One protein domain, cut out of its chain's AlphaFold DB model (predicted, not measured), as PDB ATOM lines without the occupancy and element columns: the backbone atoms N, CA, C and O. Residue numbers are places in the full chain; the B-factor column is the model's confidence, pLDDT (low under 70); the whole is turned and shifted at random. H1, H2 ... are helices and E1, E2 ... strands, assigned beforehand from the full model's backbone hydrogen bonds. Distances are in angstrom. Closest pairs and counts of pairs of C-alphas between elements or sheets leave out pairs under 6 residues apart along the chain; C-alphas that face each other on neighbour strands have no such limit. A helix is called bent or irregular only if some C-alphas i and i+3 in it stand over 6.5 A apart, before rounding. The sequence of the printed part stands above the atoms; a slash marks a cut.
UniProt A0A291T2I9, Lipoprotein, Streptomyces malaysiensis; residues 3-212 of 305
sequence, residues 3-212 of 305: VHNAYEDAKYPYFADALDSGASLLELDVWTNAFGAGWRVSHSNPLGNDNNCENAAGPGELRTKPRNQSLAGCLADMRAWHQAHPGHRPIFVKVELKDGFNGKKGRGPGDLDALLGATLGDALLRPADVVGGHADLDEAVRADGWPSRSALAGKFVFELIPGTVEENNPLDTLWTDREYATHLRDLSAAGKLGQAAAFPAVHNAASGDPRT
ATOM      1  N   VAL A   3     171.220 161.716 122.002       98.81
ATOM      2  CA  VAL A   3     172.048 161.040 120.993       98.81
ATOM      3  C   VAL A   3     171.154 160.347 119.973       98.81
ATOM      4  O   VAL A   3     170.297 159.545 120.358       98.81
ATOM      5  N   HIS A   4     171.368 160.662 118.696       97.50
ATOM      6  CA  HIS A   4     170.688 160.003 117.581       97.50
ATOM      7  C   HIS A   4     171.206 158.575 117.385       97.50
ATOM      8  O   HIS A   4     172.359 158.277 117.704       97.50
ATOM      9  N   ASN A   5     170.360 157.674 116.886       97.75
ATOM     10  CA  ASN A   5     170.627 156.237 116.704       97.75
ATOM     11  C   ASN A   5     171.492 155.614 117.818       97.75
ATOM     12  O   ASN A   5     172.525 154.992 117.560       97.75
ATOM     13  N   ALA A   6     171.116 155.802 119.083       98.62
ATOM     14  CA  ALA A   6     171.933 155.391 120.230       98.62
ATOM     15  C   ALA A   6     172.135 153.862 120.330       98.62
ATOM     16  O   ALA A   6     172.981 153.382 121.088       98.62
ATOM     17  N   TYR A   7     171.359 153.099 119.563       98.38
ATOM     18  CA  TYR A   7     171.475 151.653 119.423       98.38
ATOM     19  C   TYR A   7     172.590 151.208 118.465       98.38
ATOM     20  O   TYR A   7     172.845 150.010 118.362       98.38
ATOM     21  N   GLU A   8     173.239 152.116 117.734       98.00
ATOM     22  CA  GLU A   8     174.324 151.753 116.824       98.00
ATOM     23  C   GLU A   8     175.579 151.346 117.593       98.00
ATOM     24  O   GLU A   8     176.072 152.047 118.484       98.00
ATOM     25  N   ASP A   9     176.139 150.205 117.206       94.31
ATOM     26  CA  ASP A   9     177.290 149.628 117.885       94.31
ATOM     27  C   ASP A   9     178.607 150.375 117.617       94.31
ATOM     28  O   ASP A   9     179.549 150.282 118.407       94.31
ATOM     29  N   ALA A  10     178.634 151.176 116.549       96.88
ATOM     30  CA  ALA A  10     179.694 152.126 116.241       96.88
ATOM     31  C   ALA A  10     179.748 153.313 117.223       96.88
ATOM     32  O   ALA A  10     180.827 153.873 117.432       96.88
ATOM     33  N   LYS A  11     178.614 153.690 117.836       98.31
ATOM     34  CA  LYS A  11     178.542 154.762 118.848       98.31
ATOM     35  C   LYS A  11     178.808 154.207 120.242       98.31
ATOM     36  O   LYS A  11     179.613 154.751 120.995       98.31
ATOM     37  N   TYR A  12     178.146 153.098 120.562       98.62
ATOM     38  CA  TYR A  12     178.194 152.465 121.875       98.62
ATOM     39  C   TYR A  12     178.303 150.947 121.728       98.62
ATOM     40  O   TYR A  12     177.402 150.348 121.139       98.62
ATOM     41  N   PRO A  13     179.345 150.297 122.284       98.50
ATOM     42  CA  PRO A  13     179.505 148.850 122.183       98.50
ATOM     43  C   PRO A  13     178.288 148.069 122.680       98.50
ATOM     44  O   PRO A  13     177.917 147.092 122.037       98.50
ATOM     45  N   TYR A  14     177.653 148.507 123.766       98.81
ATOM     46  CA  TYR A  14     176.402 147.964 124.292       98.81
ATOM     47  C   TYR A  14     175.393 149.083 124.554       98.81
ATOM     48  O   TYR A  14     175.780 150.203 124.887       98.81
ATOM     49  N   PHE A  15     174.092 148.784 124.515       98.88
ATOM     50  CA  PHE A  15     173.070 149.782 124.858       98.88
ATOM     51  C   PHE A  15     173.211 150.292 126.305       98.88
ATOM     52  O   PHE A  15     172.904 151.445 126.607       98.88
ATOM     53  N   ALA A  16     173.778 149.471 127.197       98.81
ATOM     54  CA  ALA A  16     174.183 149.884 128.539       98.81
ATOM     55  C   ALA A  16     175.160 151.080 128.535       98.81
ATOM     56  O   ALA A  16     175.067 151.943 129.404       98.81
ATOM     57  N   ASP A  17     176.060 151.174 127.549       98.88
ATOM     58  CA  ASP A  17     176.986 152.306 127.407       98.88
ATOM     59  C   ASP A  17     176.247 153.582 126.980       98.88
ATOM     60  O   ASP A  17     176.550 154.670 127.472       98.88
ATOM     61  N   ALA A  18     175.219 153.453 126.135       98.88
ATOM     62  CA  ALA A  18     174.344 154.568 125.785       98.88
ATOM     63  C   ALA A  18     173.570 155.081 127.015       98.88
ATOM     64  O   ALA A  18     173.461 156.290 127.231       98.88
ATOM     65  N   LEU A  19     173.081 154.176 127.867       98.88
ATOM     66  CA  LEU A  19     172.405 154.521 129.121       98.88
ATOM     67  C   LEU A  19     173.356 155.212 130.118       98.88
ATOM     68  O   LEU A  19     172.975 156.215 130.738       98.88
ATOM     69  N   ASP A  20     174.612 154.763 130.191       98.88
ATOM     70  CA  ASP A  20     175.668 155.349 131.030       98.88
ATOM     71  C   ASP A  20     176.239 156.673 130.489       98.88
ATOM     72  O   ASP A  20     176.858 157.426 131.241       98.88
ATOM     73  N   SER A  21     175.978 157.022 129.225       98.75
ATOM     74  CA  SER A  21     176.528 158.220 128.559       98.75
ATOM     75  C   SER A  21     176.188 159.561 129.227       98.75
ATOM     76  O   SER A  21     176.829 160.578 128.961       98.75
ATOM     77  N   GLY A  22     175.141 159.593 130.055       98.50
ATOM     78  CA  GLY A  22     174.588 160.817 130.635       98.50
ATOM     79  C   GLY A  22     173.563 161.537 129.749       98.50
ATOM     80  O   GLY A  22     172.906 162.458 130.235       98.50
ATOM     81  N   ALA A  23     173.348 161.103 128.501       98.81
ATOM     82  CA  ALA A  23     172.369 161.711 127.597       98.81
ATOM     83  C   ALA A  23     170.937 161.654 128.157       98.81
ATOM     84  O   ALA A  23     170.482 160.627 128.651       98.81
ATOM     85  N   SER A  24     170.189 162.749 128.082       98.56
ATOM     86  CA  SER A  24     168.789 162.792 128.534       98.56
ATOM     87  C   SER A  24     167.799 162.200 127.525       98.56
ATOM     88  O   SER A  24     166.666 161.941 127.915       98.56
ATOM     89  N   LEU A  25     168.210 161.997 126.269       98.94
ATOM     90  CA  LEU A  25     167.413 161.356 125.218       98.94
ATOM     91  C   LEU A  25     168.276 160.360 124.431       98.94
ATOM     92  O   LEU A  25     169.413 160.680 124.085       98.94
ATOM     93  N   LEU A  26     167.741 159.171 124.162       98.94
ATOM     94  CA  LEU A  26     168.358 158.132 123.333       98.94
ATOM     95  C   LEU A  26     167.364 157.705 122.250       98.94
ATOM     96  O   LEU A  26     166.220 157.386 122.569       98.94
ATOM     97  N   GLU A  27     167.784 157.711 120.989       98.88
ATOM     98  CA  GLU A  27     166.919 157.358 119.858       98.88
ATOM     99  C   GLU A  27     167.076 155.896 119.422       98.88
ATOM    100  O   GLU A  27     168.189 155.358 119.431       98.88
ATOM    101  N   LEU A  28     165.956 155.276 119.037       98.69
ATOM    102  CA  LEU A  28     165.819 153.923 118.506       98.69
ATOM    103  C   LEU A  28     165.046 153.928 117.180       98.69
ATOM    104  O   LEU A  28     163.901 154.374 117.145       98.69
ATOM    105  N   ASP A  29     165.613 153.309 116.144       97.81
ATOM    106  CA  ASP A  29     164.913 153.043 114.883       97.81
ATOM    107  C   ASP A  29     164.246 151.679 114.970       97.81
ATOM    108  O   ASP A  29     164.915 150.646 115.090       97.81
ATOM    109  N   VAL A  30     162.919 151.666 114.904       96.88
ATOM    110  CA  VAL A  30     162.116 150.467 115.109       96.88
ATOM    111  C   VAL A  30     161.310 150.131 113.860       96.88
ATOM    112  O   VAL A  30     160.668 150.989 113.269       96.88
ATOM    113  N   TRP A  31     161.295 148.849 113.496       94.25
ATOM    114  CA  TRP A  31     160.521 148.341 112.361       94.25
ATOM    115  C   TRP A  31     159.445 147.340 112.787       94.25
ATOM    116  O   TRP A  31     159.696 146.438 113.601       94.25
ATOM    117  N   THR A  32     158.280 147.417 112.144       90.56
ATOM    118  CA  THR A  32     157.122 146.527 112.322       90.56
ATOM    119  C   THR A  32     156.907 145.537 111.182       90.56
ATOM    120  O   THR A  32     155.984 144.723 111.269       90.56
ATOM    121  N   ASN A  33     157.740 145.585 110.142       76.38
ATOM    122  CA  ASN A  33     157.792 144.770 108.925       76.38
ATOM    123  C   ASN A  33     156.859 143.547 108.829       76.38
ATOM    124  O   ASN A  33     156.716 142.727 109.740       76.38
ATOM    125  N   ALA A  34     156.300 143.333 107.634       67.38
ATOM    126  CA  ALA A  34     155.265 142.328 107.362       67.38
ATOM    127  C   ALA A  34     155.630 140.866 107.715       67.38
ATOM    128  O   ALA A  34     154.726 140.055 107.949       67.38
ATOM    129  N   PHE A  35     156.924 140.528 107.762       69.19
ATOM    130  CA  PHE A  35     157.428 139.171 107.983       69.19
ATOM    131  C   PHE A  35     158.244 139.055 109.275       69.19
ATOM    132  O   PHE A  35     159.040 139.932 109.616       69.19
ATOM    133  N   GLY A  36     158.108 137.917 109.958       71.00
ATOM    134  CA  GLY A  36     158.766 137.649 111.240       71.00
ATOM    135  C   GLY A  36     157.963 138.126 112.453       71.00
ATOM    136  O   GLY A  36     156.913 138.760 112.321       71.00
ATOM    137  N   ALA A  37     158.447 137.753 113.636       78.62
ATOM    138  CA  ALA A  37     157.864 138.122 114.922       78.62
ATOM    139  C   ALA A  37     158.627 139.292 115.557       78.62
ATOM    140  O   ALA A  37     159.821 139.462 115.314       78.62
ATOM    141  N   GLY A  38     157.936 140.040 116.418       84.94
ATOM    142  CA  GLY A  38     158.523 141.122 117.204       84.94
ATOM    143  C   GLY A  38     158.827 142.395 116.413       84.94
ATOM    144  O   GLY A  38     158.572 142.495 115.214       84.94
ATOM    145  N   TRP A  39     159.362 143.371 117.139       94.69
ATOM    146  CA  TRP A  39     159.770 144.681 116.644       94.69
ATOM    147  C   TRP A  39     161.284 144.674 116.452       94.69
ATOM    148  O   TRP A  39     162.014 144.312 117.382       94.69
ATOM    149  N   ARG A  40     161.760 145.021 115.258       95.06
ATOM    150  CA  ARG A  40     163.203 145.038 114.982       95.06
ATOM    151  C   ARG A  40     163.797 146.384 115.343       95.06
ATOM    152  O   ARG A  40     163.092 147.379 115.239       95.06
ATOM    153  N   VAL A  41     165.075 146.401 115.706       96.62
ATOM    154  CA  VAL A  41     165.848 147.631 115.911       96.62
ATOM    155  C   VAL A  41     167.015 147.648 114.928       96.62
ATOM    156  O   VAL A  41     167.877 146.763 114.981       96.62
ATOM    157  N   SER A  42     166.995 148.592 113.987       94.19
ATOM    158  CA  SER A  42     168.012 148.735 112.938       94.19
ATOM    159  C   SER A  42     167.854 150.060 112.195       94.19
ATOM    160  O   SER A  42     166.729 150.474 111.930       94.19
ATOM    161  N   HIS A  43     168.966 150.651 111.750       90.81
ATOM    162  CA  HIS A  43     168.931 151.868 110.937       90.81
ATOM    163  C   HIS A  43     168.426 151.622 109.506       90.81
ATOM    164  O   HIS A  43     167.587 152.353 108.984       90.81
ATOM    165  N   SER A  44     168.938 150.577 108.846       82.69
ATOM    166  CA  SER A  44     168.697 150.350 107.410       82.69
ATOM    167  C   SER A  44     168.403 148.900 107.031       82.69
ATOM    168  O   SER A  44     168.066 148.644 105.877       82.69
ATOM    169  N   ASN A  45     168.542 147.935 107.947       74.31
ATOM    170  CA  ASN A  45     168.301 146.522 107.658       74.31
ATOM    171  C   ASN A  45     166.891 146.105 108.118       74.31
ATOM    172  O   ASN A  45     166.716 145.713 109.271       74.31
ATOM    173  N   PRO A  46     165.881 146.084 107.228       70.38
ATOM    174  CA  PRO A  46     164.524 145.700 107.610       70.38
ATOM    175  C   PRO A  46     164.380 144.197 107.920       70.38
ATOM    176  O   PRO A  46     163.356 143.759 108.449       70.38
ATOM    177  N   LEU A  47     165.375 143.369 107.573       76.81
ATOM    178  CA  LEU A  47     165.272 141.907 107.647       76.81
ATOM    179  C   LEU A  47     165.753 141.333 108.984       76.81
ATOM    180  O   LEU A  47     165.301 140.254 109.382       76.81
ATOM    181  N   GLY A  48     166.607 142.056 109.704       86.44
ATOM    182  CA  GLY A  48     167.199 141.623 110.966       86.44
ATOM    183  C   GLY A  48     167.282 142.747 111.991       86.44
ATOM    184  O   GLY A  48     166.786 143.844 111.778       86.44
ATOM    185  N   ASN A  49     167.896 142.434 113.122       93.38
ATOM    186  CA  ASN A  49     168.318 143.432 114.092       93.38
ATOM    187  C   ASN A  49     169.780 143.773 113.813       93.38
ATOM    188  O   ASN A  49     170.568 142.866 113.536       93.38
ATOM    189  N   ASP A  50     170.113 145.052 113.894       95.81
ATOM    190  CA  ASP A  50     171.479 145.553 113.777       95.81
ATOM    191  C   ASP A  50     171.645 146.675 114.797       95.81
ATOM    192  O   ASP A  50     171.234 147.814 114.562       95.81
ATOM    193  N   ASN A  51     172.055 146.288 116.002       97.81
ATOM    194  CA  ASN A  51     172.072 147.144 117.177       97.81
ATOM    195  C   ASN A  51     172.958 146.587 118.298       97.81
ATOM    196  O   ASN A  51     173.351 145.422 118.320       97.81
ATOM    197  N   ASN A  52     173.201 147.429 119.291       98.62
ATOM    198  CA  ASN A  52     174.011 147.154 120.465       98.62
ATOM    199  C   ASN A  52     173.229 146.585 121.669       98.62
ATOM    200  O   ASN A  52     173.799 146.466 122.754       98.62
ATOM    201  N   CYS A  53     171.957 146.213 121.505       98.75
ATOM    202  CA  CYS A  53     171.154 145.605 122.567       98.75
ATOM    203  C   CYS A  53     171.475 144.114 122.709       98.75
ATOM    204  O   CYS A  53     171.674 143.434 121.704       98.75
ATOM    205  N   GLU A  54     171.473 143.582 123.929       98.62
ATOM    206  CA  GLU A  54     171.981 142.247 124.278       98.62
ATOM    207  C   GLU A  54     170.988 141.370 125.070       98.62
ATOM    208  O   GLU A  54     171.243 140.182 125.307       98.62
ATOM    209  N   ASN A  55     169.817 141.921 125.407       98.56
ATOM    210  CA  ASN A  55     168.732 141.234 126.108       98.56
ATOM    211  C   ASN A  55     169.182 140.672 127.470       98.56
ATOM    212  O   ASN A  55     168.981 139.490 127.775       98.56
ATOM    213  N   ALA A  56     169.847 141.500 128.272       98.62
ATOM    214  CA  ALA A  56     170.297 141.189 129.619       98.62
ATOM    215  C   ALA A  56     169.103 140.879 130.536       98.62
ATOM    216  O   ALA A  56     168.164 141.666 130.657       98.62
ATOM    217  N   ALA A  57     169.135 139.732 131.223       98.19
ATOM    218  CA  ALA A  57     168.072 139.340 132.152       98.19
ATOM    219  C   ALA A  57     168.134 140.097 133.494       98.19
ATOM    220  O   ALA A  57     167.183 140.066 134.276       98.19
ATOM    221  N   GLY A  58     169.254 140.764 133.774       98.31
ATOM    222  CA  GLY A  58     169.468 141.561 134.974       98.31
ATOM    223  C   GLY A  58     170.840 142.242 134.973       98.31
ATOM    224  O   GLY A  58     171.637 142.009 134.062       98.31
ATOM    225  N   PRO A  59     171.145 143.056 136.001       98.50
ATOM    226  CA  PRO A  59     172.364 143.864 136.078       98.50
ATOM    227  C   PRO A  59     173.667 143.112 135.785       98.50
ATOM    228  O   PRO A  59     174.548 143.640 135.116       98.50
ATOM    229  N   GLY A  60     173.789 141.871 136.272       98.38
ATOM    230  CA  GLY A  60     175.000 141.059 136.119       98.38
ATOM    231  C   GLY A  60     175.250 140.536 134.702       98.38
ATOM    232  O   GLY A  60     176.325 140.000 134.453       98.38
ATOM    233  N   GLU A  61     174.281 140.670 133.793       98.75
ATOM    234  CA  GLU A  61     174.410 140.268 132.387       98.75
ATOM    235  C   GLU A  61     174.722 141.443 131.448       98.75
ATOM    236  O   GLU A  61     174.991 141.205 130.269       98.75
ATOM    237  N   LEU A  62     174.713 142.688 131.937       98.81
ATOM    238  CA  LEU A  62     175.046 143.848 131.110       98.81
ATOM    239  C   LEU A  62     176.503 143.762 130.627       98.81
ATOM    240  O   LEU A  62     177.418 143.575 131.430       98.81
ATOM    241  N   ARG A  63     176.718 143.977 129.327       98.69
ATOM    242  CA  ARG A  63     177.986 143.912 128.583       98.69
ATOM    243  C   ARG A  63     178.596 142.518 128.500       98.69
ATOM    244  O   ARG A  63     179.818 142.367 128.500       98.69
ATOM    245  N   THR A  64     177.762 141.484 128.461       98.50
ATOM    246  CA  THR A  64     178.236 140.087 128.465       98.50
ATOM    247  C   THR A  64     177.654 139.236 127.347       98.50
ATOM    248  O   THR A  64     178.192 138.162 127.062       98.50
ATOM    249  N   LYS A  65     176.574 139.684 126.696       98.50
ATOM    250  CA  LYS A  65     175.795 138.849 125.776       98.50
ATOM    251  C   LYS A  65     176.011 139.251 124.317       98.50
ATOM    252  O   LYS A  65     176.498 140.343 124.020       98.50
ATOM    253  N   PRO A  66     175.680 138.361 123.366       98.31
ATOM    254  CA  PRO A  66     175.618 138.735 121.962       98.31
ATOM    255  C   PRO A  66     174.592 139.849 121.729       98.31
ATOM    256  O   PRO A  66     173.496 139.815 122.290       98.31
ATOM    257  N   ARG A  67     174.949 140.798 120.864       98.19
ATOM    258  CA  ARG A  67     174.125 141.969 120.537       98.19
ATOM    259  C   ARG A  67     173.060 141.642 119.472       98.19
ATOM    260  O   ARG A  67     172.753 140.463 119.267       98.19
ATOM    261  N   ASN A  68     172.527 142.644 118.767       97.00
ATOM    262  CA  ASN A  68     171.535 142.504 117.690       97.00
ATOM    263  C   ASN A  68     170.208 141.890 118.158       97.00
ATOM    264  O   ASN A  68     169.678 140.949 117.554       97.00
ATOM    265  N   GLN A  69     169.659 142.416 119.249       97.12
ATOM    266  CA  GLN A  69     168.394 141.946 119.811       97.12
ATOM    267  C   GLN A  69     167.199 142.768 119.310       97.12
ATOM    268  O   GLN A  69     167.342 143.867 118.788       97.12
ATOM    269  N   SER A  70     165.993 142.213 119.435       96.56
ATOM    270  CA  SER A  70     164.746 142.942 119.132       96.56
ATOM    271  C   SER A  70     164.512 144.107 120.102       96.56
ATOM    272  O   SER A  70     165.187 144.193 121.128       96.56
ATOM    273  N   LEU A  71     163.480 144.927 119.866       97.94
ATOM    274  CA  LEU A  71     163.069 145.965 120.823       97.94
ATOM    275  C   LEU A  71     162.832 145.391 122.226       97.94
ATOM    276  O   LEU A  71     163.227 146.002 123.211       97.94
ATOM    277  N   ALA A  72     162.260 144.187 122.335       98.06
ATOM    278  CA  ALA A  72     162.091 143.517 123.625       98.06
ATOM    279  C   ALA A  72     163.430 143.284 124.349       98.06
ATOM    280  O   ALA A  72     163.487 143.391 125.569       98.06
ATOM    281  N   GLY A  73     164.504 143.017 123.599       98.50
ATOM    282  CA  GLY A  73     165.852 142.893 124.144       98.50
ATOM    283  C   GLY A  73     166.433 144.232 124.591       98.50
ATOM    284  O   GLY A  73     166.955 144.313 125.694       98.50
ATOM    285  N   CYS A  74     166.262 145.296 123.801       98.81
ATOM    286  CA  CYS A  74     166.657 146.647 124.219       98.81
ATOM    287  C   CYS A  74     165.928 147.081 125.504       98.81
ATOM    288  O   CYS A  74     166.536 147.630 126.419       98.81
ATOM    289  N   LEU A  75     164.631 146.776 125.620       98.94
ATOM    290  CA  LEU A  75     163.849 147.054 126.828       98.94
ATOM    291  C   LEU A  75     164.306 146.211 128.027       98.94
ATOM    292  O   LEU A  75     164.276 146.698 129.158       98.94
ATOM    293  N   ALA A  76     164.734 144.964 127.805       98.88
ATOM    294  CA  ALA A  76     165.320 144.137 128.857       98.88
ATOM    295  C   ALA A  76     166.635 144.744 129.370       98.88
ATOM    296  O   ALA A  76     166.810 144.857 130.583       98.88
ATOM    297  N   ASP A  77     167.489 145.251 128.475       98.94
ATOM    298  CA  ASP A  77     168.717 145.965 128.852       98.94
ATOM    299  C   ASP A  77     168.404 147.217 129.674       98.94
ATOM    300  O   ASP A  77     169.012 147.445 130.720       98.94
ATOM    301  N   MET A  78     167.399 147.997 129.263       98.94
ATOM    302  CA  MET A  78     166.925 149.152 130.031       98.94
ATOM    303  C   MET A  78     166.432 148.753 131.422       98.94
ATOM    304  O   MET A  78     166.758 149.425 132.401       98.94
ATOM    305  N   ARG A  79     165.664 147.661 131.539       98.88
ATOM    306  CA  ARG A  79     165.164 147.167 132.831       98.88
ATOM    307  C   ARG A  79     166.307 146.689 133.725       98.88
ATOM    308  O   ARG A  79     166.320 147.021 134.909       98.88
ATOM    309  N   ALA A  80     167.263 145.948 133.171       98.88
ATOM    310  CA  ALA A  80     168.458 145.494 133.875       98.88
ATOM    311  C   ALA A  80     169.311 146.680 134.351       98.88
ATOM    312  O   ALA A  80     169.714 146.728 135.512       98.88
ATOM    313  N   TRP A  81     169.529 147.679 133.495       98.88
ATOM    314  CA  TRP A  81     170.262 148.890 133.852       98.88
ATOM    315  C   TRP A  81     169.527 149.717 134.911       98.88
ATOM    316  O   TRP A  81     170.140 150.150 135.883       98.88
ATOM    317  N   HIS A  82     168.208 149.873 134.792       98.81
ATOM    318  CA  HIS A  82     167.381 150.569 135.778       98.81
ATOM    319  C   HIS A  82     167.491 149.942 137.175       98.81
ATOM    320  O   HIS A  82     167.657 150.658 138.160       98.81
ATOM    321  N   GLN A  83     167.476 148.606 137.268       98.69
ATOM    322  CA  GLN A  83     167.659 147.886 138.537       98.69
ATOM    323  C   GLN A  83     169.025 148.154 139.185       98.69
ATOM    324  O   GLN A  83     169.131 148.157 140.410       98.69
ATOM    325  N   ALA A  84     170.061 148.381 138.375       98.56
ATOM    326  CA  ALA A  84     171.401 148.711 138.848       98.56
ATOM    327  C   ALA A  84     171.558 150.188 139.256       98.56
ATOM    328  O   ALA A  84     172.479 150.514 140.002       98.56
ATOM    329  N   HIS A  85     170.653 151.069 138.810       98.62
ATOM    330  CA  HIS A  85     170.747 152.519 139.005       98.62
ATOM    331  C   HIS A  85     169.459 153.127 139.599       98.62
ATOM    332  O   HIS A  85     168.796 153.940 138.943       98.62
ATOM    333  N   PRO A  86     169.083 152.791 140.851       97.44
ATOM    334  CA  PRO A  86     167.926 153.400 141.502       97.44
ATOM    335  C   PRO A  86     168.015 154.931 141.504       97.44
ATOM    336  O   PRO A  86     169.031 155.503 141.897       97.44
ATOM    337  N   GLY A  87     166.945 155.601 141.075       98.06
ATOM    338  CA  GLY A  87     166.905 157.064 141.024       98.06
ATOM    339  C   GLY A  87     167.789 157.685 139.936       98.06
ATOM    340  O   GLY A  87     168.158 158.853 140.058       98.06
ATOM    341  N   HIS A  88     168.128 156.937 138.878       98.75
ATOM    342  CA  HIS A  88     168.819 157.485 137.711       98.75
ATOM    343  C   HIS A  88     168.105 158.717 137.126       98.75
ATOM    344  O   HIS A  88     166.914 158.937 137.345       98.75
ATOM    345  N   ARG A  89     168.814 159.528 136.331       98.62
ATOM    346  CA  ARG A  89     168.200 160.662 135.610       98.62
ATOM    347  C   ARG A  89     166.986 160.195 134.784       98.62
ATOM    348  O   ARG A  89     167.038 159.078 134.275       98.62
ATOM    349  N   PRO A  90     165.951 161.019 134.564       98.69
ATOM    350  CA  PRO A  90     164.936 160.681 133.574       98.69
ATOM    351  C   PRO A  90     165.572 160.513 132.191       98.69
ATOM    352  O   PRO A  90     166.382 161.350 131.782       98.69
ATOM    353  N   ILE A  91     165.211 159.438 131.491       98.94
ATOM    354  CA  ILE A  91     165.700 159.139 130.140       98.94
ATOM    355  C   ILE A  91     164.510 159.141 129.184       98.94
ATOM    356  O   ILE A  91     163.602 158.319 129.307       98.94
ATOM    357  N   PHE A  92     164.527 160.068 128.230       98.81
ATOM    358  CA  PHE A  92     163.639 160.025 127.076       98.81
ATOM    359  C   PHE A  92     164.149 158.982 126.082       98.81
ATOM    360  O   PHE A  92     165.333 158.954 125.749       98.81
ATOM    361  N   VAL A  93     163.259 158.123 125.612       98.94
ATOM    362  CA  VAL A  93     163.535 157.167 124.547       98.94
ATOM    363  C   VAL A  93     162.705 157.579 123.351       98.94
ATOM    364  O   VAL A  93     161.486 157.403 123.345       98.94
ATOM    365  N   LYS A  94     163.374 158.168 122.364       98.88
ATOM    366  CA  LYS A  94     162.760 158.520 121.090       98.88
ATOM    367  C   LYS A  94     162.706 157.268 120.228       98.88
ATOM    368  O   LYS A  94     163.721 156.602 120.056       98.88
ATOM    369  N   VAL A  95     161.531 156.932 119.715       98.75
ATOM    370  CA  VAL A  95     161.331 155.785 118.833       98.75
ATOM    371  C   VAL A  95     160.834 156.285 117.485       98.75
ATOM    372  O   VAL A  95     159.705 156.767 117.376       98.75
ATOM    373  N   GLU A  96     161.670 156.147 116.460       98.00
ATOM    374  CA  GLU A  96     161.260 156.324 115.069       98.00
ATOM    375  C   GLU A  96     160.685 154.999 114.558       98.00
ATOM    376  O   GLU A  96     161.414 154.017 114.387       98.00
ATOM    377  N   LEU A  97     159.371 154.946 114.315       96.06
ATOM    378  CA  LEU A  97     158.752 153.783 113.673       96.06
ATOM    379  C   LEU A  97     158.969 153.859 112.162       96.06
ATOM    380  O   LEU A  97     158.145 154.403 111.435       96.06
ATOM    381  N   LYS A  98     160.083 153.295 111.682       92.94
ATOM    382  CA  LYS A  98     160.558 153.428 110.293       92.94
ATOM    383  C   LYS A  98     159.459 153.187 109.262       92.94
ATOM    384  O   LYS A  98     159.344 153.967 108.323       92.94
ATOM    385  N   ASP A  99     158.673 152.130 109.448       90.75
ATOM    386  CA  ASP A  99     157.607 151.658 108.560       90.75
ATOM    387  C   ASP A  99     156.200 151.739 109.182       90.75
ATOM    388  O   ASP A  99     155.287 151.051 108.717       90.75
ATOM    389  N   GLY A 100     156.026 152.564 110.219       92.88
ATOM    390  CA  GLY A 100     154.755 152.738 110.914       92.88
ATOM    391  C   GLY A 100     154.315 151.525 111.739       92.88
ATOM    392  O   GLY A 100     155.048 150.550 111.923       92.88
ATOM    393  N   PHE A 101     153.092 151.572 112.264       94.19
ATOM    394  CA  PHE A 101     152.487 150.457 112.996       94.19
ATOM    395  C   PHE A 101     151.993 149.335 112.064       94.19
ATOM    396  O   PHE A 101     151.615 149.534 110.913       94.19
ATOM    397  N   ASN A 102     151.908 148.115 112.601       92.75
ATOM    398  CA  ASN A 102     151.344 146.959 111.902       92.75
ATOM    399  C   ASN A 102     150.392 146.165 112.807       92.75
ATOM    400  O   ASN A 102     150.617 144.993 113.133       92.75
ATOM    401  N   GLY A 103     149.284 146.800 113.201       90.38
ATOM    402  CA  GLY A 103     148.267 146.197 114.072       90.38
ATOM    403  C   GLY A 103     147.724 144.854 113.563       90.38
ATOM    404  O   GLY A 103     147.502 143.930 114.343       90.38
ATOM    405  N   LYS A 104     147.623 144.661 112.239       89.12
ATOM    406  CA  LYS A 104     147.187 143.386 111.623       89.12
ATOM    407  C   LYS A 104     148.112 142.201 111.934       89.12
ATOM    408  O   LYS A 104     147.729 141.052 111.706       89.12
ATOM    409  N   LYS A 105     149.332 142.463 112.404       90.88
ATOM    410  CA  LYS A 105     150.342 141.463 112.769       90.88
ATOM    411  C   LYS A 105     150.719 141.509 114.255       90.88
ATOM    412  O   LYS A 105     151.740 140.923 114.615       90.88
ATOM    413  N   GLY A 106     149.915 142.161 115.100       93.06
ATOM    414  CA  GLY A 106     150.183 142.278 116.539       93.06
ATOM    415  C   GLY A 106     151.351 143.214 116.849       93.06
ATOM    416  O   GLY A 106     152.203 142.896 117.677       93.06
ATOM    417  N   ARG A 107     151.452 144.315 116.094       94.94
ATOM    418  CA  ARG A 107     152.421 145.402 116.294       94.94
ATOM    419  C   ARG A 107     151.750 146.759 116.113       94.94
ATOM    420  O   ARG A 107     152.237 147.599 115.367       94.94
ATOM    421  N   GLY A 108     150.567 146.916 116.696       96.62
ATOM    422  CA  GLY A 108     149.868 148.196 116.787       96.62
ATOM    423  C   GLY A 108     150.219 148.951 118.076       96.62
ATOM    424  O   GLY A 108     151.002 148.447 118.889       96.62
ATOM    425  N   PRO A 109     149.596 150.118 118.308       98.44
ATOM    426  CA  PRO A 109     149.781 150.913 119.524       98.44
ATOM    427  C   PRO A 109     149.625 150.112 120.823       98.44
ATOM    428  O   PRO A 109     150.510 150.126 121.675       98.44
ATOM    429  N   GLY A 110     148.543 149.333 120.944       98.38
ATOM    430  CA  GLY A 110     148.289 148.514 122.132       98.38
ATOM    431  C   GLY A 110     149.312 147.391 122.350       98.38
ATOM    432  O   GLY A 110     149.596 147.044 123.494       98.38
ATOM    433  N   ASP A 111     149.900 146.846 121.280       98.31
ATOM    434  CA  ASP A 111     150.951 145.826 121.385       98.31
ATOM    435  C   ASP A 111     152.272 146.439 121.873       98.31
ATOM    436  O   ASP A 111     152.982 145.828 122.675       98.31
ATOM    437  N   LEU A 112     152.592 147.656 121.415       98.69
ATOM    438  CA  LEU A 112     153.743 148.414 121.901       98.69
ATOM    439  C   LEU A 112     153.573 148.772 123.382       98.69
ATOM    440  O   LEU A 112     154.471 148.511 124.180       98.69
ATOM    441  N   ASP A 113     152.405 149.284 123.771       98.81
ATOM    442  CA  ASP A 113     152.087 149.597 125.167       98.81
ATOM    443  C   ASP A 113     152.192 148.377 126.082       98.81
ATOM    444  O   ASP A 113     152.746 148.461 127.181       98.81
ATOM    445  N   ALA A 114     151.684 147.227 125.627       98.69
ATOM    446  CA  ALA A 114     151.779 145.976 126.365       98.69
ATOM    447  C   ALA A 114     153.239 145.539 126.540       98.69
ATOM    448  O   ALA A 114     153.624 145.139 127.639       98.69
ATOM    449  N   LEU A 115     154.063 145.652 125.493       98.62
ATOM    450  CA  LEU A 115     155.490 145.337 125.555       98.62
ATOM    451  C   LEU A 115     156.236 146.266 126.529       98.62
ATOM    452  O   LEU A 115     156.955 145.787 127.409       98.62
ATOM    453  N   LEU A 116     156.038 147.581 126.408       98.81
ATOM    454  CA  LEU A 116     156.644 148.581 127.293       98.81
ATOM    455  C   LEU A 116     156.206 148.365 128.745       98.81
ATOM    456  O   LEU A 116     157.035 148.313 129.656       98.81
ATOM    457  N   GLY A 117     154.903 148.194 128.966       98.69
ATOM    458  CA  GLY A 117     154.326 147.990 130.285       98.69
ATOM    459  C   GLY A 117     154.766 146.688 130.948       98.69
ATOM    460  O   GLY A 117     155.039 146.698 132.146       98.69
ATOM    461  N   ALA A 118     154.877 145.593 130.194       98.50
ATOM    462  CA  ALA A 118     155.320 144.307 130.728       98.50
ATOM    463  C   ALA A 118     156.796 144.323 131.156       98.50
ATOM    464  O   ALA A 118     157.138 143.705 132.163       98.50
ATOM    465  N   THR A 119     157.659 145.030 130.420       98.62
ATOM    466  CA  THR A 119     159.102 145.039 130.700       98.62
ATOM    467  C   THR A 119     159.513 146.136 131.682       98.62
ATOM    468  O   THR A 119     160.283 145.878 132.608       98.62
ATOM    469  N   LEU A 120     159.014 147.362 131.502       98.75
ATOM    470  CA  LEU A 120     159.434 148.524 132.293       98.75
ATOM    471  C   LEU A 120     158.469 148.859 133.431       98.75
ATOM    472  O   LEU A 120     158.923 149.364 134.454       98.75
ATOM    473  N   GLY A 121     157.181 148.532 133.298       98.06
ATOM    474  CA  GLY A 121     156.196 148.628 134.377       98.06
ATOM    475  C   GLY A 121     156.137 150.007 135.034       98.06
ATOM    476  O   GLY A 121     155.718 150.989 134.421       98.06
ATOM    477  N   ASP A 122     156.544 150.047 136.298       97.31
ATOM    478  CA  ASP A 122     156.599 151.220 137.168       97.31
ATOM    479  C   ASP A 122     157.738 152.193 136.840       97.31
ATOM    480  O   ASP A 122     157.705 153.336 137.290       97.31
ATOM    481  N   ALA A 123     158.715 151.791 136.029       98.69
ATOM    482  CA  ALA A 123     159.779 152.670 135.553       98.69
ATOM    483  C   ALA A 123     159.309 153.626 134.440       98.69
ATOM    484  O   ALA A 123     160.067 154.494 134.027       98.69
ATOM    485  N   LEU A 124     158.075 153.504 133.945       98.81
ATOM    486  CA  LEU A 124     157.520 154.415 132.941       98.81
ATOM    487  C   LEU A 124     156.929 155.676 133.589       98.81
ATOM    488  O   LEU A 124     156.359 155.621 134.685       98.81
ATOM    489  N   LEU A 125     157.053 156.806 132.893       98.81
ATOM    490  CA  LEU A 125     156.093 157.906 132.971       98.81
ATOM    491  C   LEU A 125     155.088 157.720 131.834       98.81
ATOM    492  O   LEU A 125     155.474 157.718 130.664       98.81
ATOM    493  N   ARG A 126     153.812 157.556 132.170       98.75
ATOM    494  CA  ARG A 126     152.737 157.290 131.209       98.75
ATOM    495  C   ARG A 126     151.932 158.554 130.908       98.75
ATOM    496  O   ARG A 126     151.857 159.438 131.761       98.75
ATOM    497  N   PRO A 127     151.219 158.612 129.768       98.81
ATOM    498  CA  PRO A 127     150.261 159.681 129.494       98.81
ATOM    499  C   PRO A 127     149.245 159.891 130.618       98.81
ATOM    500  O   PRO A 127     148.982 161.025 130.990       98.81
ATOM    501  N   ALA A 128     148.726 158.816 131.221       98.69
ATOM    502  CA  ALA A 128     147.789 158.922 132.342       98.69
ATOM    503  C   ALA A 128     148.383 159.614 133.581       98.69
ATOM    504  O   ALA A 128     147.654 160.307 134.287       98.69
ATOM    505  N   ASP A 129     149.688 159.452 133.829       98.56
ATOM    506  CA  ASP A 129     150.376 160.101 134.952       98.56
ATOM    507  C   ASP A 129     150.485 161.619 134.740       98.56
ATOM    508  O   ASP A 129     150.538 162.371 135.709       98.56
ATOM    509  N   VAL A 130     150.521 162.058 133.475       98.62
ATOM    510  CA  VAL A 130     150.559 163.475 133.084       98.62
ATOM    511  C   VAL A 130     149.150 164.059 133.016       98.62
ATOM    512  O   VAL A 130     148.929 165.134 133.555       98.62
ATOM    513  N   VAL A 131     148.190 163.350 132.409       98.62
ATOM    514  CA  VAL A 131     146.792 163.808 132.300       98.62
ATOM    515  C   VAL A 131     146.157 164.010 133.675       98.62
ATOM    516  O   VAL A 131     145.453 164.994 133.887       98.62
ATOM    517  N   GLY A 132     146.387 163.095 134.623       96.62
ATOM    518  CA  GLY A 132     145.821 163.206 135.965       96.62
ATOM    519  C   GLY A 132     144.294 163.360 135.943       96.62
ATOM    520  O   GLY A 132     143.578 162.437 135.559       96.62
ATOM    521  N   GLY A 133     143.800 164.514 136.401       96.75
ATOM    522  CA  GLY A 133     142.368 164.841 136.454       96.75
ATOM    523  C   GLY A 133     141.825 165.645 135.265       96.75
ATOM    524  O   GLY A 133     140.646 165.994 135.289       96.75
ATOM    525  N   HIS A 134     142.659 165.963 134.274       98.69
ATOM    526  CA  HIS A 134     142.288 166.766 133.103       98.69
ATOM    527  C   HIS A 134     141.672 165.909 131.992       98.69
ATOM    528  O   HIS A 134     141.704 164.677 132.053       98.69
ATOM    529  N   ALA A 135     141.092 166.540 130.969       98.19
ATOM    530  CA  ALA A 135     140.469 165.808 129.866       98.19
ATOM    531  C   ALA A 135     141.497 165.142 128.934       98.19
ATOM    532  O   ALA A 135     141.244 164.059 128.393       98.19
ATOM    533  N   ASP A 136     142.646 165.789 128.741       98.81
ATOM    534  CA  ASP A 136     143.690 165.375 127.809       98.81
ATOM    535  C   ASP A 136     145.077 165.907 128.210       98.81
ATOM    536  O   ASP A 136     145.258 166.538 129.254       98.81
ATOM    537  N   LEU A 137     146.086 165.578 127.395       98.88
ATOM    538  CA  LEU A 137     147.471 165.970 127.644       98.88
ATOM    539  C   LEU A 137     147.678 167.481 127.499       98.88
ATOM    540  O   LEU A 137     148.429 168.043 128.291       98.88
ATOM    541  N   ASP A 138     147.046 168.131 126.516       98.88
ATOM    542  CA  ASP A 138     147.172 169.574 126.277       98.88
ATOM    543  C   ASP A 138     146.694 170.387 127.471       98.88
ATOM    544  O   ASP A 138     147.410 171.277 127.931       98.88
ATOM    545  N   GLU A 139     145.502 170.067 127.976       98.88
ATOM    546  CA  GLU A 139     144.936 170.721 129.151       98.88
ATOM    547  C   GLU A 139     145.858 170.533 130.359       98.88
ATOM    548  O   GLU A 139     146.225 171.517 131.006       98.88
ATOM    549  N   ALA A 140     146.310 169.298 130.600       98.81
ATOM    550  CA  ALA A 140     147.153 168.974 131.741       98.81
ATOM    551  C   ALA A 140     148.496 169.707 131.721       98.81
ATOM    552  O   ALA A 140     148.836 170.398 132.682       98.81
ATOM    553  N   VAL A 141     149.259 169.609 130.625       98.75
ATOM    554  CA  VAL A 141     150.591 170.228 130.586       98.75
ATOM    555  C   VAL A 141     150.501 171.745 130.600       98.75
ATOM    556  O   VAL A 141     151.367 172.375 131.187       98.75
ATOM    557  N   ARG A 142     149.460 172.353 130.023       98.81
ATOM    558  CA  ARG A 142     149.295 173.814 130.044       98.81
ATOM    559  C   ARG A 142     148.837 174.344 131.398       98.81
ATOM    560  O   ARG A 142     149.123 175.499 131.703       98.81
ATOM    561  N   ALA A 143     148.106 173.543 132.171       98.62
ATOM    562  CA  ALA A 143     147.643 173.918 133.502       98.62
ATOM    563  C   ALA A 143     148.719 173.685 134.572       98.62
ATOM    564  O   ALA A 143     148.999 174.585 135.363       98.62
ATOM    565  N   ASP A 144     149.335 172.501 134.565       98.31
ATOM    566  CA  ASP A 144     150.168 172.017 135.672       98.31
ATOM    567  C   ASP A 144     151.649 171.847 135.295       98.31
ATOM    568  O   ASP A 144     152.506 171.680 136.168       98.31
ATOM    569  N   GLY A 145     151.974 171.902 134.003       98.06
ATOM    570  CA  GLY A 145     153.302 171.578 133.497       98.06
ATOM    571  C   GLY A 145     153.618 170.081 133.569       98.06
ATOM    572  O   GLY A 145     152.748 169.224 133.713       98.06
ATOM    573  N   TRP A 146     154.906 169.760 133.458       98.56
ATOM    574  CA  TRP A 146     155.416 168.400 133.650       98.56
ATOM    575  C   TRP A 146     155.868 168.187 135.098       98.56
ATOM    576  O   TRP A 146     156.313 169.141 135.747       98.56
ATOM    577  N   PRO A 147     155.874 166.937 135.603       98.12
ATOM    578  CA  PRO A 147     156.524 166.633 136.870       98.12
ATOM    579  C   PRO A 147     157.971 167.136 136.889       98.12
ATOM    580  O   PRO A 147     158.697 167.045 135.894       98.12
ATOM    581  N   SER A 148     158.416 167.646 138.041       98.00
ATOM    582  CA  SER A 148     159.795 168.126 138.177       98.00
ATOM    583  C   SER A 148     160.801 167.029 137.812       98.00
ATOM    584  O   SER A 148     160.566 165.845 138.059       98.00
ATOM    585  N   ARG A 149     161.987 167.410 137.321       97.81
ATOM    586  CA  ARG A 149     163.048 166.438 136.992       97.81
ATOM    587  C   ARG A 149     163.384 165.500 138.155       97.81
ATOM    588  O   ARG A 149     163.679 164.335 137.923       97.81
ATOM    589  N   SER A 150     163.315 165.998 139.393       97.88
ATOM    590  CA  SER A 150     163.535 165.191 140.600       97.88
ATOM    591  C   SER A 150     162.428 164.160 140.847       97.88
ATOM    592  O   SER A 150     162.723 163.043 141.258       97.88
ATOM    593  N   ALA A 151     161.173 164.495 140.531       98.06
ATOM    594  CA  ALA A 151     160.044 163.567 140.606       98.06
ATOM    595  C   ALA A 151     160.093 162.495 139.502       98.06
ATOM    596  O   ALA A 151     159.498 161.432 139.648       98.06
ATOM    597  N   LEU A 152     160.828 162.758 138.417       98.50
ATOM    598  CA  LEU A 152     161.078 161.813 137.327       98.50
ATOM    599  C   LEU A 152     162.361 160.980 137.516       98.50
ATOM    600  O   LEU A 152     162.785 160.288 136.589       98.50
ATOM    601  N   ALA A 153     163.002 161.026 138.686       98.69
ATOM    602  CA  ALA A 153     164.135 160.151 138.971       98.69
ATOM    603  C   ALA A 153     163.715 158.670 138.866       98.69
ATOM    604  O   ALA A 153     162.697 158.255 139.417       98.69
ATOM    605  N   GLY A 154     164.502 157.871 138.147       98.75
ATOM    606  CA  GLY A 154     164.223 156.464 137.867       98.75
ATOM    607  C   GLY A 154     163.179 156.225 136.772       98.75
ATOM    608  O   GLY A 154     162.675 155.109 136.674       98.75
ATOM    609  N   LYS A 155     162.821 157.245 135.976       98.88
ATOM    610  CA  LYS A 155     161.792 157.126 134.933       98.88
ATOM    611  C   LYS A 155     162.353 157.084 133.514       98.88
ATOM    612  O   LYS A 155     163.299 157.797 133.175       98.88
ATOM    613  N   PHE A 156     161.694 156.294 132.676       98.94
ATOM    614  CA  PHE A 156     161.761 156.357 131.223       98.94
ATOM    615  C   PHE A 156     160.501 157.018 130.672       98.94
ATOM    616  O   PHE A 156     159.399 156.776 131.170       98.94
ATOM    617  N   VAL A 157     160.665 157.821 129.625       98.88
ATOM    618  CA  VAL A 157     159.560 158.447 128.891       98.88
ATOM    619  C   VAL A 157     159.724 158.102 127.420       98.88
ATOM    620  O   VAL A 157     160.815 158.275 126.890       98.88
ATOM    621  N   PHE A 158     158.680 157.593 126.772       98.94
ATOM    622  CA  PHE A 158     158.755 157.196 125.367       98.94
ATOM    623  C   PHE A 158     158.111 158.248 124.475       98.94
ATOM    624  O   PHE A 158     156.962 158.625 124.693       98.94
ATOM    625  N   GLU A 159     158.846 158.683 123.465       98.81
ATOM    626  CA  GLU A 159     158.365 159.525 122.375       98.81
ATOM    627  C   GLU A 159     158.241 158.674 121.109       98.81
ATOM    628  O   GLU A 159     159.123 157.860 120.835       98.81
ATOM    629  N   LEU A 160     157.173 158.872 120.336       98.81
ATOM    630  CA  LEU A 160     156.989 158.238 119.030       98.81
ATOM    631  C   LEU A 160     156.952 159.294 117.929       98.81
ATOM    632  O   LEU A 160     156.132 160.214 117.996       98.81
ATOM    633  N   ILE A 161     157.767 159.108 116.892       97.94
ATOM    634  CA  ILE A 161     157.666 159.868 115.643       97.94
ATOM    635  C   ILE A 161     157.404 158.930 114.459       97.94
ATOM    636  O   ILE A 161     157.818 157.762 114.500       97.94
ATOM    637  N   PRO A 162     156.732 159.425 113.403       94.12
ATOM    638  CA  PRO A 162     156.695 158.734 112.131       94.12
ATOM    639  C   PRO A 162     158.092 158.540 111.556       94.12
ATOM    640  O   PRO A 162     158.962 159.390 111.744       94.12
ATOM    641  N   GLY A 163     158.295 157.429 110.861       86.56
ATOM    642  CA  GLY A 163     159.570 157.119 110.242       86.56
ATOM    643  C   GLY A 163     159.657 157.413 108.752       86.56
ATOM    644  O   GLY A 163     158.677 157.478 108.011       86.56
ATOM    645  N   THR A 164     160.889 157.526 108.275       81.75
ATOM    646  CA  THR A 164     161.178 157.901 106.879       81.75
ATOM    647  C   THR A 164     160.532 157.002 105.807       81.75
ATOM    648  O   THR A 164     160.304 157.466 104.688       81.75
ATOM    649  N   VAL A 165     160.234 155.720 106.075       79.44
ATOM    650  CA  VAL A 165     159.624 154.825 105.067       79.44
ATOM    651  C   VAL A 165     158.121 155.057 104.959       79.44
ATOM    652  O   VAL A 165     157.608 155.093 103.839       79.44
ATOM    653  N   GLU A 166     157.422 155.246 106.081       79.94
ATOM    654  CA  GLU A 166     155.998 155.615 106.053       79.94
ATOM    655  C   GLU A 166     155.788 157.009 105.446       79.94
ATOM    656  O   GLU A 166     154.870 157.188 104.642       79.94
ATOM    657  N   GLU A 167     156.695 157.959 105.707       79.38
ATOM    658  CA  GLU A 167     156.619 159.307 105.130       79.38
ATOM    659  C   GLU A 167     156.683 159.304 103.595       79.38
ATOM    660  O   GLU A 167     156.025 160.101 102.922       79.38
ATOM    661  N   ASN A 168     157.443 158.366 103.028       73.69
ATOM    662  CA  ASN A 168     157.615 158.210 101.587       73.69
ATOM    663  C   ASN A 168     156.587 157.260 100.943       73.69
ATOM    664  O   ASN A 168     156.657 157.013  99.734       73.69
ATOM    665  N   ASN A 169     155.633 156.714 101.707       71.94
ATOM    666  CA  ASN A 169     154.638 155.777 101.196       71.94
ATOM    667  C   ASN A 169     153.329 156.493 100.799       71.94
ATOM    668  O   ASN A 169     152.523 156.830 101.665       71.94
ATOM    669  N   PRO A 170     153.019 156.646  99.496       63.38
ATOM    670  CA  PRO A 170     151.818 157.359  99.049       63.38
ATOM    671  C   PRO A 170     150.508 156.610  99.346       63.38
ATOM    672  O   PRO A 170     149.427 157.172  99.173       63.38
ATOM    673  N   LEU A 171     150.587 155.333  99.732       65.56
ATOM    674  CA  LEU A 171     149.435 154.511 100.102       65.56
ATOM    675  C   LEU A 171     149.194 154.493 101.613       65.56
ATOM    676  O   LEU A 171     148.138 154.020 102.044       65.56
ATOM    677  N   ASP A 172     150.149 154.987 102.406       63.88
ATOM    678  CA  ASP A 172     149.990 155.083 103.846       63.88
ATOM    679  C   ASP A 172     149.321 156.403 104.216       63.88
ATOM    680  O   ASP A 172     149.864 157.497 104.067       63.88
ATOM    681  N   THR A 173     148.081 156.288 104.671       62.72
ATOM    682  CA  THR A 173     147.256 157.435 105.041       62.72
ATOM    683  C   THR A 173     147.074 157.549 106.546       62.72
ATOM    684  O   THR A 173     146.409 158.495 106.967       62.72
ATOM    685  N   LEU A 174     147.664 156.658 107.350       78.56
ATOM    686  CA  LEU A 174     147.583 156.682 108.808       78.56
ATOM    687  C   LEU A 174     148.978 156.480 109.399       78.56
ATOM    688  O   LEU A 174     149.363 155.379 109.763       78.56
ATOM    689  N   TRP A 175     149.706 157.585 109.493       88.88
ATOM    690  CA  TRP A 175     151.047 157.590 110.061       88.88
ATOM    691  C   TRP A 175     151.035 157.340 111.571       88.88
ATOM    692  O   TRP A 175     150.023 157.578 112.245       88.88
ATOM    693  N   THR A 176     152.185 156.905 112.089       92.62
ATOM    694  CA  THR A 176     152.454 156.599 113.504       92.62
ATOM    695  C   THR A 176     151.848 157.611 114.473       92.62
ATOM    696  O   THR A 176     151.207 157.238 115.458       92.62
ATOM    697  N   ASP A 177     152.020 158.897 114.177       93.12
ATOM    698  CA  ASP A 177     151.551 160.006 114.999       93.12
ATOM    699  C   ASP A 177     150.020 159.988 115.166       93.12
ATOM    700  O   ASP A 177     149.497 159.998 116.284       93.12
ATOM    701  N   ARG A 178     149.285 159.889 114.057       95.75
ATOM    702  CA  ARG A 178     147.820 159.853 114.023       95.75
ATOM    703  C   ARG A 178     147.270 158.559 114.595       95.75
ATOM    704  O   ARG A 178     146.259 158.615 115.298       95.75
ATOM    705  N   GLU A 179     147.897 157.420 114.309       97.44
ATOM    706  CA  GLU A 179     147.450 156.131 114.844       97.44
ATOM    707  C   GLU A 179     147.554 156.114 116.371       97.44
ATOM    708  O   GLU A 179     146.586 155.776 117.059       97.44
ATOM    709  N   TYR A 180     148.685 156.561 116.919       98.62
ATOM    710  CA  TYR A 180     148.887 156.545 118.361       98.62
ATOM    711  C   TYR A 180     148.085 157.639 119.086       98.62
ATOM    712  O   TYR A 180     147.512 157.374 120.141       98.62
ATOM    713  N   ALA A 181     147.936 158.841 118.517       98.62
ATOM    714  CA  ALA A 181     147.053 159.863 119.095       98.62
ATOM    715  C   ALA A 181     145.575 159.434 119.099       98.62
ATOM    716  O   ALA A 181     144.850 159.700 120.058       98.62
ATOM    717  N   THR A 182     145.132 158.719 118.057       98.50
ATOM    718  CA  THR A 182     143.798 158.096 118.016       98.50
ATOM    719  C   THR A 182     143.645 157.084 119.146       98.50
ATOM    720  O   THR A 182     142.659 157.119 119.879       98.50
ATOM    721  N   HIS A 183     144.653 156.231 119.338       98.69
ATOM    722  CA  HIS A 183     144.689 155.257 120.426       98.69
ATOM    723  C   HIS A 183     144.623 155.914 121.812       98.69
ATOM    724  O   HIS A 183     143.837 155.471 122.648       98.69
ATOM    725  N   LEU A 184     145.353 157.010 122.053       98.88
ATOM    726  CA  LEU A 184     145.274 157.760 123.316       98.88
ATOM    727  C   LEU A 184     143.871 158.317 123.579       98.88
ATOM    728  O   LEU A 184     143.313 158.103 124.659       98.88
ATOM    729  N   ARG A 185     143.283 158.986 122.582       98.69
ATOM    730  CA  ARG A 185     141.916 159.514 122.661       98.69
ATOM    731  C   ARG A 185     140.915 158.409 122.993       98.69
ATOM    732  O   ARG A 185     140.088 158.571 123.891       98.69
ATOM    733  N   ASP A 186     140.997 157.290 122.282       98.69
ATOM    734  CA  ASP A 186     140.050 156.186 122.411       98.69
ATOM    735  C   ASP A 186     140.220 155.456 123.758       98.69
ATOM    736  O   ASP A 186     139.227 155.109 124.405       98.69
ATOM    737  N   LEU A 187     141.458 155.291 124.243       98.81
ATOM    738  CA  LEU A 187     141.725 154.792 125.594       98.81
ATOM    739  C   LEU A 187     141.179 155.734 126.668       98.81
ATOM    740  O   LEU A 187     140.584 155.255 127.633       98.81
ATOM    741  N   SER A 188     141.358 157.048 126.517       98.62
ATOM    742  CA  SER A 188     140.819 158.039 127.455       98.62
ATOM    743  C   SER A 188     139.293 157.974 127.514       98.62
ATOM    744  O   SER A 188     138.725 157.776 128.590       98.62
ATOM    745  N   ALA A 189     138.627 157.983 126.356       98.38
ATOM    746  CA  ALA A 189     137.173 157.849 126.258       98.38
ATOM    747  C   ALA A 189     136.649 156.538 126.879       98.38
ATOM    748  O   ALA A 189     135.531 156.491 127.394       98.38
ATOM    749  N   ALA A 190     137.459 155.477 126.863       98.44
ATOM    750  CA  ALA A 190     137.142 154.191 127.476       98.44
ATOM    751  C   ALA A 190     137.537 154.076 128.964       98.44
ATOM    752  O   ALA A 190     137.349 153.004 129.546       98.44
ATOM    753  N   GLY A 191     138.110 155.117 129.582       98.25
ATOM    754  CA  GLY A 191     138.613 155.077 130.962       98.25
ATOM    755  C   GLY A 191     139.827 154.155 131.148       98.25
ATOM    756  O   GLY A 191     140.018 153.571 132.213       98.25
ATOM    757  N   LYS A 192     140.622 153.967 130.092       98.69
ATOM    758  CA  LYS A 192     141.740 153.014 130.002       98.69
ATOM    759  C   LYS A 192     143.083 153.674 129.683       98.69
ATOM    760  O   LYS A 192     144.034 152.965 129.364       98.69
ATOM    761  N   LEU A 193     143.193 154.999 129.805       98.69
ATOM    762  CA  LEU A 193     144.421 155.737 129.479       98.69
ATOM    763  C   LEU A 193     145.666 155.211 130.217       98.69
ATOM    764  O   LEU A 193     146.760 155.261 129.670       98.69
ATOM    765  N   GLY A 194     145.508 154.626 131.412       98.38
ATOM    766  CA  GLY A 194     146.608 153.996 132.160       98.38
ATOM    767  C   GLY A 194     147.312 152.838 131.434       98.38
ATOM    768  O   GLY A 194     148.382 152.416 131.864       98.38
ATOM    769  N   GLN A 195     146.740 152.325 130.341       98.62
ATOM    770  CA  GLN A 195     147.379 151.320 129.489       98.62
ATOM    771  C   GLN A 195     148.449 151.928 128.578       98.62
ATOM    772  O   GLN A 195     149.445 151.257 128.315       98.62
ATOM    773  N   ALA A 196     148.285 153.190 128.171       98.81
ATOM    774  CA  ALA A 196     149.231 153.880 127.306       98.81
ATOM    775  C   ALA A 196     150.607 154.028 127.968       98.81
ATOM    776  O   ALA A 196     150.709 154.193 129.191       98.81
ATOM    777  N   ALA A 197     151.666 153.959 127.164       98.75
ATOM    778  CA  ALA A 197     153.048 153.981 127.638       98.75
ATOM    779  C   ALA A 197     153.963 154.980 126.909       98.75
ATOM    780  O   ALA A 197     155.110 155.133 127.324       98.75
ATOM    781  N   ALA A 198     153.484 155.664 125.866       98.88
ATOM    782  CA  ALA A 198     154.277 156.601 125.074       98.88
ATOM    783  C   ALA A 198     153.506 157.886 124.732       98.88
ATOM    784  O   ALA A 198     152.297 157.982 124.936       98.88
ATOM    785  N   PHE A 199     154.222 158.879 124.215       98.94
ATOM    786  CA  PHE A 199     153.704 160.174 123.791       98.94
ATOM    787  C   PHE A 199     153.968 160.336 122.289       98.94
ATOM    788  O   PHE A 199     155.128 160.275 121.877       98.94
ATOM    789  N   PRO A 200     152.937 160.534 121.452       98.81
ATOM    790  CA  PRO A 200     153.152 160.812 120.044       98.81
ATOM    791  C   PRO A 200     153.643 162.254 119.889       98.81
ATOM    792  O   PRO A 200     153.122 163.171 120.532       98.81
ATOM    793  N   ALA A 201     154.635 162.455 119.030       98.75
ATOM    794  CA  ALA A 201     155.156 163.771 118.710       98.75
ATOM    795  C   ALA A 201     154.681 164.233 117.332       98.75
ATOM    796  O   ALA A 201     154.524 163.439 116.401       98.75
ATOM    797  N   VAL A 202     154.473 165.543 117.188       98.38
ATOM    798  CA  VAL A 202     154.333 166.131 115.854       98.38
ATOM    799  C   VAL A 202     155.725 166.267 115.260       98.38
ATOM    800  O   VAL A 202     156.491 167.135 115.680       98.38
ATOM    801  N   HIS A 203     156.038 165.409 114.293       96.69
ATOM    802  CA  HIS A 203     157.315 165.441 113.590       96.69
ATOM    803  C   HIS A 203     157.310 166.486 112.462       96.69
ATOM    804  O   HIS A 203     156.262 166.778 111.874       96.69
ATOM    805  N   ASN A 204     158.483 167.023 112.133       95.25
ATOM    806  CA  ASN A 204     158.733 168.132 111.211       95.25
ATOM    807  C   ASN A 204     158.312 169.512 111.742       95.25
ATOM    808  O   ASN A 204     157.122 169.809 111.923       95.25
ATOM    809  N   ALA A 205     159.318 170.380 111.897       96.25
ATOM    810  CA  ALA A 205     159.181 171.760 112.347       96.25
ATOM    811  C   ALA A 205     158.207 172.554 111.464       96.25
ATOM    812  O   ALA A 205     158.270 172.517 110.235       96.25
ATOM    813  N   ALA A 206     157.304 173.300 112.100       96.31
ATOM    814  CA  ALA A 206     156.317 174.125 111.414       96.31
ATOM    815  C   ALA A 206     156.014 175.405 112.202       96.31
ATOM    816  O   ALA A 206     156.129 175.446 113.427       96.31
ATOM    817  N   SER A 207     155.610 176.455 111.488       95.50
ATOM    818  CA  SER A 207     155.154 177.716 112.081       95.50
ATOM    819  C   SER A 207     153.735 177.603 112.645       95.50
ATOM    820  O   SER A 207     152.888 176.937 112.047       95.50
ATOM    821  N   GLY A 208     153.435 178.358 113.703       96.12
ATOM    822  CA  GLY A 208     152.115 178.352 114.342       96.12
ATOM    823  C   GLY A 208     151.933 177.127 115.235       96.12
ATOM    824  O   GLY A 208     152.896 176.682 115.843       96.12
ATOM    825  N   ASP A 209     150.710 176.599 115.320       98.31
ATOM    826  CA  ASP A 209     150.438 175.322 115.991       98.31
ATOM    827  C   ASP A 209     150.581 174.177 114.970       98.31
ATOM    828  O   ASP A 209     149.695 174.013 114.120       98.31
ATOM    829  N   PRO A 210     151.643 173.348 115.034       98.00
ATOM    830  CA  PRO A 210     151.877 172.289 114.052       98.00
ATOM    831  C   PRO A 210     150.744 171.258 113.972       98.00
ATOM    832  O   PRO A 210     150.612 170.578 112.952       98.00
ATOM    833  N   ARG A 211     149.906 171.153 115.012       98.38
ATOM    834  CA  ARG A 211     148.806 170.184 115.118       98.38
ATOM    835  C   ARG A 211     147.618 170.552 114.239       98.38
ATOM    836  O   ARG A 211     146.756 169.707 113.996       98.38
ATOM    837  N   THR A 212     147.554 171.773 113.698       97.19
ATOM    838  CA  THR A 212     146.503 172.140 112.732       97.19
ATOM    839  C   THR A 212     146.588 171.334 111.437       97.19
ATOM    840  O   THR A 212     145.614 171.315 110.686       97.19
TER     841      THR A 212
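Overview. This is residues 3 to 212 of the 305 residues of the protein "Lipoprotein" of Streptomyces malaysiensis (UniProt A0A291T2I9). A strongly twisted sheet of four parallel strands runs through the domain, with the long helices H2 and H7 over one face and the long helix H3 between those two, touching both. H1 packs on H2 near the E1 edge of the sheet, the short H4 and H5 lie beyond the E4 edge, H6 follows the last residue of E3, and the unnamed residues 32 to 70 make long loops between E1 and H2. The printed part has 210 residues with seven named helices and four named strands, in the order H1 E1 H2 E2 H3 H4 H5 E3 H6 H7 E4; the sheet's order is E1 E2 E3 E4. The class is mixed, helices and strands, with under half of the residues, 93 of 210, in named elements. The whole is compact and rounded, with a radius of gyration of the C-alphas of 16.7 A and spans of 46 by 43 by 33 A.

Along the chain. The strands are E1, residues 25 to 31, 19.5 A from first to last C-alpha; E2, residues 91 to 97, 18.7 A; E3, residues 156 to 162, 19.9 A; and E4, residues 198 to 203, 14.8 A. C-alpha 25 stands at (167.413, 161.356, 125.218) and C-alpha 203 at (157.315, 165.441, 113.590). The longer helices are H2, residues 71 to 84, 20.0 A; H3, residues 109 to 123, 19.0 A; and H7, residues 176 to 189, 19.9 A. H3 is irregular: C-alphas 119 and 122 are 9.3 A apart. The shorter helices are H1, residues 15 to 20, beginning at C-alpha 15 at (173.070, 149.782, 124.858); H4, residues 127 to 131; H5, residues 137 to 144; and H6, residues 164 to 167.

Arrangement. E1 and E4 are the edge strands. E1 and E2 are parallel at 25 degrees, with N 28 and O 94 at 2.8 A, within hydrogen-bond range. E2 and E3 are parallel at 24 degrees, with N 95 and O 159 at 2.8 A. E3 and E4 are parallel at 39 degrees, with N 199 and O 158 at 2.8 A. There are three strand-helix-strand units, two parallel neighbour strands with helices between: E1, H2, E2 and E3, H6 H7, E4, both with a right-handed crossover, and E2, H3 H4 H5, E3. H2 and H7 on one face of the sheet make two layers with it. H7 has a height over the sheet of 9.6 A and is slantwise to the strands, at 42 degrees to E4 on the local plane; the closest C-alphas of H7 and E4 are those of Asp 177 and Pro 200, 5.4 A apart. H3 only grazes the sheet. H3 and H2 touch at a shallow tilt of 13 degrees, the same way, closest at the C-alphas of Arg 79 and Leu 120, 5.9 A apart. With residues 109 to 110 alone, H3 touches H7, about perpendicular at 73 degrees, closest at the C-alphas of Pro 109 and Tyr 180, 5.8 A apart. H1 touches H2 at a shallow tilt of 34 degrees, only just short of steep, the same way; the closest C-alphas are those of Ala 16 and Trp 81, 6.7 A apart. H4 touches H5, closest at the C-alphas of Val 131 and Leu 137, 5.2 A apart. H5 is not on the sheet, and H6 touches no helix. In H1, H2, H4, H5 and H7 every O i to N i+4 pair is within hydrogen-bond range, in H3 9 of 11 are, and H6 is too short for such a pair.

Size, cuts and confidence. The two C-alphas farthest apart, those of Gly 60 and Gly 208, are 48.9 A apart. The printed part has no cut. The links E1 to H2, E2 to H3 and H5 to E3 are long, with 39, 11 and 11 residues. Mean pLDDT of the printed part is 95.2; residues 34 to 35 and 170 to 173 are under 70.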